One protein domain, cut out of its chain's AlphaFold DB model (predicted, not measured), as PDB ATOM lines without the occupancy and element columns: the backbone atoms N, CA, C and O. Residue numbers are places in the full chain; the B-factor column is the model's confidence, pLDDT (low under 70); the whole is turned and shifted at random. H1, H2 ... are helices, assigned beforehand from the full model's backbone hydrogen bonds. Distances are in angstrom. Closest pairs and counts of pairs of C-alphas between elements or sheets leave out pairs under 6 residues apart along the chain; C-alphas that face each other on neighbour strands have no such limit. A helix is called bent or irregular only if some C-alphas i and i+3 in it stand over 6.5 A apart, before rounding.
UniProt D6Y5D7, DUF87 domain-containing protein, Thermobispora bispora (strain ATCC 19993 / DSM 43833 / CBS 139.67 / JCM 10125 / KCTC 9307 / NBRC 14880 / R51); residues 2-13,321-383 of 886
ATOM      1  N   ASP A   2     -48.112  11.578  51.587       69.88
ATOM      2  CA  ASP A   2     -46.717  11.118  51.750       69.88
ATOM      3  C   ASP A   2     -45.778  11.451  50.583       69.88
ATOM      4  O   ASP A   2     -44.599  11.701  50.823       69.88
ATOM      5  N   ARG A   3     -46.287  11.568  49.346       79.88
ATOM      6  CA  ARG A   3     -45.495  12.076  48.208       79.88
ATOM      7  C   ARG A   3     -45.147  13.564  48.361       79.88
ATOM      8  O   ARG A   3     -44.031  13.947  48.035       79.88
ATOM      9  N   GLU A   4     -46.051  14.378  48.911       82.06
ATOM     10  CA  GLU A   4     -45.777  15.789  49.235       82.06
ATOM     11  C   GLU A   4     -44.730  15.908  50.353       82.06
ATOM     12  O   GLU A   4     -43.758  16.644  50.211       82.06
ATOM     13  N   ARG A   5     -44.869  15.130  51.440       77.81
ATOM     14  CA  ARG A   5     -43.861  15.079  52.518       77.81
ATOM     15  C   ARG A   5     -42.500  14.607  52.001       77.81
ATOM     16  O   ARG A   5     -41.479  15.111  52.455       77.81
ATOM     17  N   ALA A   6     -42.467  13.642  51.081       76.25
ATOM     18  CA  ALA A   6     -41.231  13.186  50.450       76.25
ATOM     19  C   ALA A   6     -40.583  14.292  49.598       76.25
ATOM     20  O   ALA A   6     -39.381  14.506  49.721       76.25
ATOM     21  N   ALA A   7     -41.374  15.039  48.819       82.12
ATOM     22  CA  ALA A   7     -40.886  16.188  48.060       82.12
ATOM     23  C   ALA A   7     -40.319  17.282  48.983       82.12
ATOM     24  O   ALA A   7     -39.179  17.699  48.796       82.12
ATOM     25  N   LEU A   8     -41.046  17.677  50.036       81.56
ATOM     26  CA  LEU A   8     -40.564  18.662  51.016       81.56
ATOM     27  C   LEU A   8     -39.280  18.208  51.735       81.56
ATOM     28  O   LEU A   8     -38.387  19.021  51.945       81.56
ATOM     29  N   ARG A   9     -39.133  16.912  52.062       77.81
ATOM     30  CA  ARG A   9     -37.894  16.358  52.655       77.81
ATOM     31  C   ARG A   9     -36.691  16.385  51.717       77.81
ATOM     32  O   ARG A   9     -35.562  16.372  52.209       77.81
ATOM     33  N   ALA A  10     -36.913  16.368  50.405       75.75
ATOM     34  CA  ALA A  10     -35.854  16.403  49.402       75.75
ATOM     35  C   ALA A  10     -35.397  17.835  49.063       75.75
ATOM     36  O   ALA A  10     -34.288  18.004  48.561       75.75
ATOM     37  N   LEU A  11     -36.187  18.864  49.396       77.31
ATOM     38  CA  LEU A  11     -35.791  20.261  49.213       77.31
ATOM     39  C   LEU A  11     -34.546  20.628  50.031       77.31
ATOM     40  O   LEU A  11     -34.392  20.245  51.194       77.31
ATOM     41  N   ARG A  12     -33.666  21.427  49.433       69.25
ATOM     42  CA  ARG A  12     -32.458  21.989  50.047       69.25
ATOM     43  C   ARG A  12     -32.331  23.461  49.651       69.25
ATOM     44  O   ARG A  12     -31.767  23.808  48.612       69.25
ATOM     45  N   LEU A  13     -32.861  24.350  50.489       68.94
ATOM     46  CA  LEU A  13     -32.726  25.797  50.313       68.94
ATOM     47  C   LEU A  13     -31.403  26.281  50.916       68.94
ATOM     48  O   LEU A  13     -31.343  26.661  52.080       68.94
ATOM     49  N   PRO A 321     -36.876  44.633  45.937       81.75
ATOM     50  CA  PRO A 321     -37.473  45.846  45.373       81.75
ATOM     51  C   PRO A 321     -39.001  45.774  45.244       81.75
ATOM     52  O   PRO A 321     -39.663  46.810  45.251       81.75
ATOM     53  N   ASP A 322     -39.559  44.569  45.099       86.06
ATOM     54  CA  ASP A 322     -40.981  44.347  44.850       86.06
ATOM     55  C   ASP A 322     -41.418  42.893  45.184       86.06
ATOM     56  O   ASP A 322     -40.575  41.981  45.211       86.06
ATOM     57  N   PRO A 323     -42.729  42.647  45.400       88.19
ATOM     58  CA  PRO A 323     -43.294  41.314  45.634       88.19
ATOM     59  C   PRO A 323     -43.009  40.266  44.550       88.19
ATOM     60  O   PRO A 323     -42.821  39.090  44.868       88.19
ATOM     61  N   GLU A 324     -42.969  40.645  43.270       88.75
ATOM     62  CA  GLU A 324     -42.741  39.704  42.171       88.75
ATOM     63  C   GLU A 324     -41.280  39.243  42.110       88.75
ATOM     64  O   GLU A 324     -41.032  38.053  41.922       88.75
ATOM     65  N   THR A 325     -40.309  40.119  42.368       85.44
ATOM     66  CA  THR A 325     -38.898  39.736  42.519       85.44
ATOM     67  C   THR A 325     -38.708  38.765  43.695       85.44
ATOM     68  O   THR A 325     -37.961  37.789  43.573       85.44
ATOM     69  N   GLY A 326     -39.432  38.957  44.806       85.50
ATOM     70  CA  GLY A 326     -39.475  37.995  45.919       85.50
ATOM     71  C   GLY A 326     -40.088  36.643  45.524       85.50
ATOM     72  O   GLY A 326     -39.483  35.590  45.752       85.50
ATOM     73  N   ARG A 327     -41.250  36.673  44.862       90.06
ATOM     74  CA  ARG A 327     -41.961  35.497  44.329       90.06
ATOM     75  C   ARG A 327     -41.076  34.692  43.374       90.06
ATOM     76  O   ARG A 327     -40.918  33.485  43.552       90.06
ATOM     77  N   ALA A 328     -40.448  35.365  42.410       88.12
ATOM     78  CA  ALA A 328     -39.568  34.778  41.404       88.12
ATOM     79  C   ALA A 328     -38.301  34.153  42.014       88.12
ATOM     80  O   ALA A 328     -37.846  33.108  41.546       88.12
ATOM     81  N   LEU A 329     -37.738  34.743  43.077       86.31
ATOM     82  CA  LEU A 329     -36.565  34.195  43.770       86.31
ATOM     83  C   LEU A 329     -36.858  32.826  44.402       86.31
ATOM     84  O   LEU A 329     -36.017  31.925  44.331       86.31
ATOM     85  N   VAL A 330     -38.039  32.666  45.004       88.00
ATOM     86  CA  VAL A 330     -38.477  31.402  45.612       88.00
ATOM     87  C   VAL A 330     -38.930  30.410  44.539       88.00
ATOM     88  O   VAL A 330     -38.435  29.283  44.518       88.00
ATOM     89  N   GLU A 331     -39.776  30.836  43.595       90.44
ATOM     90  CA  GLU A 331     -40.240  30.029  42.456       90.44
ATOM     91  C   GLU A 331     -39.072  29.392  41.695       90.44
ATOM     92  O   GLU A 331     -39.042  28.174  41.510       90.44
ATOM     93  N   LYS A 332     -38.073  30.190  41.297       85.75
ATOM     94  CA  LYS A 332     -36.951  29.718  40.474       85.75
ATOM     95  C   LYS A 332     -36.058  28.716  41.219       85.75
ATOM     96  O   LYS A 332     -35.468  27.845  40.584       85.75
ATOM     97  N   ARG A 333     -35.978  28.808  42.554       83.69
ATOM     98  CA  ARG A 333     -35.219  27.884  43.421       83.69
ATOM     99  C   ARG A 333     -35.968  26.587  43.724       83.69
ATOM    100  O   ARG A 333     -35.340  25.532  43.726       83.69
ATOM    101  N   LEU A 334     -37.277  26.655  43.970       86.75
ATOM    102  CA  LEU A 334     -38.109  25.480  44.251       86.75
ATOM    103  C   LEU A 334     -38.412  24.673  42.982       86.75
ATOM    104  O   LEU A 334     -38.294  23.450  42.996       86.75
ATOM    105  N   THR A 335     -38.729  25.343  41.869       86.19
ATOM    106  CA  THR A 335     -39.109  24.695  40.600       86.19
ATOM    107  C   THR A 335     -38.032  23.743  40.084       86.19
ATOM    108  O   THR A 335     -38.361  22.624  39.703       86.19
ATOM    109  N   ALA A 336     -36.755  24.143  40.124       80.75
ATOM    110  CA  ALA A 336     -35.645  23.280  39.711       80.75
ATOM    111  C   ALA A 336     -35.599  21.978  40.536       80.75
ATOM    112  O   ALA A 336     -35.575  20.885  39.981       80.75
ATOM    113  N   GLN A 337     -35.701  22.089  41.864       83.00
ATOM    114  CA  GLN A 337     -35.648  20.930  42.758       83.00
ATOM    115  C   GLN A 337     -36.884  20.033  42.593       83.00
ATOM    116  O   GLN A 337     -36.763  18.812  42.564       83.00
ATOM    117  N   TYR A 338     -38.078  20.608  42.422       86.75
ATOM    118  CA  TYR A 338     -39.288  19.829  42.145       86.75
ATOM    119  C   TYR A 338     -39.230  19.086  40.802       86.75
ATOM    120  O   TYR A 338     -39.714  17.953  40.724       86.75
ATOM    121  N   GLN A 339     -38.595  19.668  39.780       85.38
ATOM    122  CA  GLN A 339     -38.317  18.990  38.511       85.38
ATOM    123  C   GLN A 339     -37.359  17.804  38.708       85.38
ATOM    124  O   GLN A 339     -37.706  16.699  38.293       85.38
ATOM    125  N   ASP A 340     -36.242  17.990  39.421       82.25
ATOM    126  CA  ASP A 340     -35.282  16.917  39.742       82.25
ATOM    127  C   ASP A 340     -35.927  15.756  40.531       82.25
ATOM    128  O   ASP A 340     -35.597  14.587  40.328       82.25
ATOM    129  N   ILE A 341     -36.886  16.061  41.415       84.50
ATOM    130  CA  ILE A 341     -37.632  15.080  42.229       84.50
ATOM    131  C   ILE A 341     -38.749  14.374  41.423       84.50
ATOM    132  O   ILE A 341     -39.301  13.364  41.867       84.50
ATOM    133  N   GLY A 342     -39.134  14.887  40.248       85.56
ATOM    134  CA  GLY A 342     -40.315  14.407  39.522       85.56
ATOM    135  C   GLY A 342     -41.622  14.674  40.285       85.56
ATOM    136  O   GLY A 342     -42.525  13.827  40.329       85.56
ATOM    137  N   PHE A 343     -41.719  15.837  40.934       89.06
ATOM    138  CA  PHE A 343     -42.896  16.298  41.669       89.06
ATOM    139  C   PHE A 343     -43.505  17.529  40.992       89.06
ATOM    140  O   PHE A 343     -42.809  18.483  40.667       89.06
ATOM    141  N   THR A 344     -44.823  17.524  40.805       90.06
ATOM    142  CA  THR A 344     -45.566  18.688  40.309       90.06
ATOM    143  C   THR A 344     -46.234  19.368  41.505       90.06
ATOM    144  O   THR A 344     -47.167  18.783  42.062       90.06
ATOM    145  N   PRO A 345     -45.770  20.552  41.945       89.75
ATOM    146  CA  PRO A 345     -46.405  21.271  43.044       89.75
ATOM    147  C   PRO A 345     -47.764  21.859  42.612       89.75
ATOM    148  O   PRO A 345     -47.959  22.121  41.423       89.75
ATOM    149  N   PRO A 346     -48.694  22.124  43.552       89.56
ATOM    150  CA  PRO A 346     -49.972  22.786  43.258       89.56
ATOM    151  C   PRO A 346     -49.825  24.170  42.604       89.56
ATOM    152  O   PRO A 346     -50.664  24.567  41.799       89.56
ATOM    153  N   TYR A 347     -48.758  24.895  42.946       91.50
ATOM    154  CA  TYR A 347     -48.335  26.162  42.342       91.50
ATOM    155  C   TYR A 347     -46.814  26.346  42.553       91.50
ATOM    156  O   TYR A 347     -46.257  25.723  43.461       91.50
ATOM    157  N   PRO A 348     -46.111  27.175  41.756       88.81
ATOM    158  CA  PRO A 348     -44.640  27.136  41.683       88.81
ATOM    159  C   PRO A 348     -43.878  27.509  42.968       88.81
ATOM    160  O   PRO A 348     -42.727  27.112  43.137       88.81
ATOM    161  N   THR A 349     -44.506  28.258  43.879       91.69
ATOM    162  CA  THR A 349     -43.931  28.666  45.177       91.69
ATOM    163  C   THR A 349     -44.368  27.792  46.359       91.69
ATOM    164  O   THR A 349     -43.976  28.080  47.488       91.69
ATOM    165  N   TRP A 350     -45.181  26.749  46.138       92.12
ATOM    166  CA  TRP A 350     -45.701  25.877  47.204       92.12
ATOM    167  C   TRP A 350     -44.554  25.334  48.076       92.12
ATOM    168  O   TRP A 350     -43.541  24.924  47.514       92.12
ATOM    169  N   PRO A 351     -44.668  25.331  49.421       90.75
ATOM    170  CA  PRO A 351     -45.869  25.593  50.229       90.75
ATOM    171  C   PRO A 351     -46.173  27.077  50.544       90.75
ATOM    172  O   PRO A 351     -47.049  27.358  51.357       90.75
ATOM    173  N   VAL A 352     -45.484  28.045  49.931       92.31
ATOM    174  CA  VAL A 352     -45.649  29.483  50.227       92.31
ATOM    175  C   VAL A 352     -46.634  30.136  49.263       92.31
ATOM    176  O   VAL A 352     -46.338  30.252  48.067       92.31
ATOM    177  N   LYS A 353     -47.793  30.588  49.758       92.25
ATOM    178  CA  LYS A 353     -48.840  31.168  48.902       92.25
ATOM    179  C   LYS A 353     -48.338  32.409  48.154       92.25
ATOM    180  O   LYS A 353     -47.592  33.200  48.729       92.25
ATOM    181  N   PRO A 354     -48.807  32.660  46.916       90.75
ATOM    182  CA  PRO A 354     -48.475  33.878  46.177       90.75
ATOM    183  C   PRO A 354     -48.775  35.189  46.930       90.75
ATOM    184  O   PRO A 354     -48.066  36.166  46.722       90.75
ATOM    185  N   SER A 355     -49.771  35.200  47.825       90.19
ATOM    186  CA  SER A 355     -50.109  36.349  48.682       90.19
ATOM    187  C   SER A 355     -49.058  36.662  49.749       90.19
ATOM    188  O   SER A 355     -48.895  37.821  50.109       90.19
ATOM    189  N   ALA A 356     -48.307  35.668  50.235       89.44
ATOM    190  CA  ALA A 356     -47.301  35.884  51.279       89.44
ATOM    191  C   ALA A 356     -46.181  36.829  50.810       89.44
ATOM    192  O   ALA A 356     -45.572  37.524  51.616       89.44
ATOM    193  N   PHE A 357     -45.942  36.900  49.496       92.25
ATOM    194  CA  PHE A 357     -44.948  37.790  48.904       92.25
ATOM    195  C   PHE A 357     -45.348  39.274  48.917       92.25
ATOM    196  O   PHE A 357     -44.496  40.103  48.612       92.25
ATOM    197  N   GLU A 358     -46.572  39.637  49.325       89.50
ATOM    198  CA  GLU A 358     -46.914  41.026  49.680       89.50
ATOM    199  C   GLU A 358     -45.951  41.588  50.740       89.50
ATOM    200  O   GLU A 358     -45.520  42.732  50.623       89.50
ATOM    201  N   ASP A 359     -45.555  40.759  51.712       87.31
ATOM    202  CA  ASP A 359     -44.602  41.099  52.779       87.31
ATOM    203  C   ASP A 359     -43.142  41.177  52.274       87.31
ATOM    204  O   ASP A 359     -42.252  41.623  52.994       87.31
ATOM    205  N   ALA A 360     -42.838  40.690  51.062       86.44
ATOM    206  CA  ALA A 360     -41.456  40.458  50.626       86.44
ATOM    207  C   ALA A 360     -40.541  41.704  50.583       86.44
ATOM    208  O   ALA A 360     -39.348  41.523  50.844       86.44
ATOM    209  N   PRO A 361     -41.014  42.938  50.297       86.88
ATOM    210  CA  PRO A 361     -40.167  44.135  50.317       86.88
ATOM    211  C   PRO A 361     -39.526  44.466  51.673       86.88
ATOM    212  O   PRO A 361     -38.515  45.169  51.702       86.88
ATOM    213  N   ASP A 362     -40.043  43.927  52.783       85.44
ATOM    214  CA  ASP A 362     -39.441  44.079  54.116       85.44
ATOM    215  C   ASP A 362     -38.272  43.098  54.365       85.44
ATOM    216  O   ASP A 362     -37.540  43.216  55.350       85.44
ATOM    217  N   PHE A 363     -38.048  42.134  53.462       83.44
ATOM    218  CA  PHE A 363     -37.052  41.070  53.610       83.44
ATOM    219  C   PHE A 363     -35.878  41.248  52.637       83.44
ATOM    220  O   PHE A 363     -36.041  41.522  51.447       83.44
ATOM    221  N   THR A 364     -34.652  40.989  53.104       84.62
ATOM    222  CA  THR A 364     -33.535  40.707  52.186       84.62
ATOM    223  C   THR A 364     -33.731  39.355  51.482       84.62
ATOM    224  O   THR A 364     -34.347  38.444  52.050       84.62
ATOM    225  N   PRO A 365     -33.124  39.148  50.293       83.31
ATOM    226  CA  PRO A 365     -33.104  37.852  49.610       83.31
ATOM    227  C   PRO A 365     -32.696  36.665  50.502       83.31
ATOM    228  O   PRO A 365     -33.218  35.563  50.334       83.31
ATOM    229  N   ARG A 366     -31.782  36.867  51.466       80.75
ATOM    230  CA  ARG A 366     -31.383  35.829  52.437       80.75
ATOM    231  C   ARG A 366     -32.445  35.581  53.510       80.75
ATOM    232  O   ARG A 366     -32.718  34.418  53.796       80.75
ATOM    233  N   GLN A 367     -33.040  36.626  54.090       82.31
ATOM    234  CA  GLN A 367     -34.079  36.473  55.121       82.31
ATOM    235  C   GLN A 367     -35.328  35.782  54.561       82.31
ATOM    236  O   GLN A 367     -35.818  34.851  55.193       82.31
ATOM    237  N   LEU A 368     -35.774  36.147  53.350       86.44
ATOM    238  CA  LEU A 368     -36.888  35.472  52.672       86.44
ATOM    239  C   LEU A 368     -36.654  33.954  52.591       86.44
ATOM    240  O   LEU A 368     -37.501  33.164  52.999       86.44
ATOM    241  N   LEU A 369     -35.476  33.531  52.126       84.56
ATOM    242  CA  LEU A 369     -35.146  32.108  51.995       84.56
ATOM    243  C   LEU A 369     -35.036  31.384  53.348       84.56
ATOM    244  O   LEU A 369     -35.365  30.202  53.412       84.56
ATOM    245  N   ILE A 370     -34.628  32.079  54.418       78.44
ATOM    246  CA  ILE A 370     -34.632  31.549  55.792       78.44
ATOM    247  C   ILE A 370     -36.069  31.341  56.296       78.44
ATOM    248  O   ILE A 370     -36.354  30.294  56.872       78.44
ATOM    249  N   THR A 371     -36.984  32.287  56.059       82.81
ATOM    250  CA  THR A 371     -38.405  32.153  56.434       82.81
ATOM    251  C   THR A 371     -39.063  30.971  55.717       82.81
ATOM    252  O   THR A 371     -39.719  30.148  56.358       82.81
ATOM    253  N   VAL A 372     -38.843  30.830  54.404       86.62
ATOM    254  CA  VAL A 372     -39.407  29.719  53.616       86.62
ATOM    255  C   VAL A 372     -38.854  28.363  54.067       86.62
ATOM    256  O   VAL A 372     -39.619  27.415  54.245       86.62
ATOM    257  N   ASP A 373     -37.546  28.258  54.304       81.56
ATOM    258  CA  ASP A 373     -36.922  27.038  54.827       81.56
ATOM    259  C   ASP A 373     -37.426  26.675  56.239       81.56
ATOM    260  O   ASP A 373     -37.792  25.520  56.472       81.56
ATOM    261  N   ARG A 374     -37.539  27.652  57.152       79.69
ATOM    262  CA  ARG A 374     -38.097  27.460  58.503       79.69
ATOM    263  C   ARG A 374     -39.512  26.884  58.445       79.69
ATOM    264  O   ARG A 374     -39.809  25.910  59.135       79.69
ATOM    265  N   HIS A 375     -40.364  27.445  57.587       84.81
ATOM    266  CA  HIS A 375     -41.728  26.965  57.380       84.81
ATOM    267  C   HIS A 375     -41.766  25.523  56.834       84.81
ATOM    268  O   HIS A 375     -42.518  24.689  57.349       84.81
ATOM    269  N   ILE A 376     -40.914  25.191  55.854       84.25
ATOM    270  CA  ILE A 376     -40.791  23.823  55.321       84.25
ATOM    271  C   ILE A 376     -40.370  22.843  56.428       84.25
ATOM    272  O   ILE A 376     -40.978  21.779  56.557       84.25
ATOM    273  N   ARG A 377     -39.384  23.196  57.266       77.75
ATOM    274  CA  ARG A 377     -38.951  22.353  58.398       77.75
ATOM    275  C   ARG A 377     -40.073  22.155  59.420       77.75
ATOM    276  O   ARG A 377     -40.355  21.014  59.772       77.75
ATOM    277  N   SER A 378     -40.801  23.212  59.785       75.75
ATOM    278  CA  SER A 378     -41.964  23.123  60.685       75.75
ATOM    279  C   SER A 378     -43.052  22.166  60.157       75.75
ATOM    280  O   SER A 378     -43.584  21.340  60.907       75.75
ATOM    281  N   CYS A 379     -43.326  22.176  58.846       81.75
ATOM    282  CA  CYS A 379     -44.254  21.230  58.208       81.75
ATOM    283  C   CYS A 379     -43.777  19.764  58.265       81.75
ATOM    284  O   CYS A 379     -44.586  18.830  58.291       81.75
ATOM    285  N   LEU A 380     -42.459  19.543  58.272       78.69
ATOM    286  CA  LEU A 380     -41.847  18.217  58.363       78.69
ATOM    287  C   LEU A 380     -41.780  17.695  59.804       78.69
ATOM    288  O   LEU A 380     -42.049  16.512  60.017       78.69
ATOM    289  N   GLU A 381     -41.473  18.565  60.768       67.38
ATOM    290  CA  GLU A 381     -41.392  18.271  62.206       67.38
ATOM    291  C   GLU A 381     -42.773  17.962  62.801       67.38
ATOM    292  O   GLU A 381     -42.975  16.911  63.408       67.38
ATOM    293  N   THR A 382     -43.766  18.823  62.547       72.81
ATOM    294  CA  THR A 382     -45.166  18.591  62.964       72.81
ATOM    295  C   THR A 382     -45.852  17.475  62.167       72.81
ATOM    296  O   THR A 382     -46.942  17.017  62.522       72.81
ATOM    297  N   GLY A 383     -45.260  17.072  61.036       74.12
ATOM    298  CA  GLY A 383     -45.832  16.142  60.066       74.12
ATOM    299  C   GLY A 383     -47.084  16.659  59.343       74.12
ATOM    300  O   GLY A 383     -47.680  15.903  58.564       74.12
TER     301      GLY A 383
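This is residues 2 to 13 and 321 to 383 of the 886 residues of the protein "DUF87 domain-containing protein" of Thermobispora bispora (strain ATCC 19993 / DSM 43833 / CBS 139.67 / JCM 10125 / KCTC 9307 / NBRC 14880 / R51) (UniProt D6Y5D7). Two long helices, H2 and H4, make a V, near each other toward their first residues and spread at their last ends, with short H1 in the open mouth. Short H3 lies near the closed end, and residues 342 to 353 run back from the mouth to it. The printed part, 75 residues with four named helices in the order H1, H2, H3, H4 and no named strand, is all helix. It is compact, with a radius of gyration of the C-alphas of 12.0 A and spans of 35 by 24 by 19 A.

H1, residues 2 to 10, and H2, residues 323 to 341, only just touch, with 3 pairs of C-alphas within 8 A, the closest those of Ala 7 and Ile 341 at 6.8 A; their lines are about perpendicular at 74 degrees. H1 touches H4, residues 365 to 381, opposite ways at a steep tilt of 42 degrees, the closest C-alphas being those of Leu 8 and Ile 376, 6.7 A apart. H2, the hub, also touches H3, residues 354 to 362, with residues 323 to 327 alone; the closest C-alphas, of Pro 323 and Phe 357, are 5.1 A apart. H2 and H4 touch, the same way at a steep tilt of 49 degrees, the closest C-alphas being those of Val 330 and Leu 369 at 7.2 A. H1 and H3 are apart. Every O i to N i+4 pair is within hydrogen-bond range in H1, 12 of 15 in H2, 12 of 13 in H4 and 0 of 5 in H3, where 4 of 6 O i to N i+3 pairs are.

H1 begins at C-alpha 2 (-46.717, 11.118, 51.750). H2 is 27.1 A long. H3 is irregular, with C-alphas 358 and 361 7.5 A apart. H4, 24.7 A long, ends at C-alpha 381 (-41.392, 18.271, 62.206).

The C-alphas farthest apart, of Asp 2 and Pro 321, are 36.5 A apart. Residues 14 to 320 are not printed, and C-alphas 13 and 321 are 21.2 A apart across the cut. The link from H2 to H3 is long and that from H3 to H4 is tight. The pLDDT is under 70 at residues 2, 12 to 13 and 381.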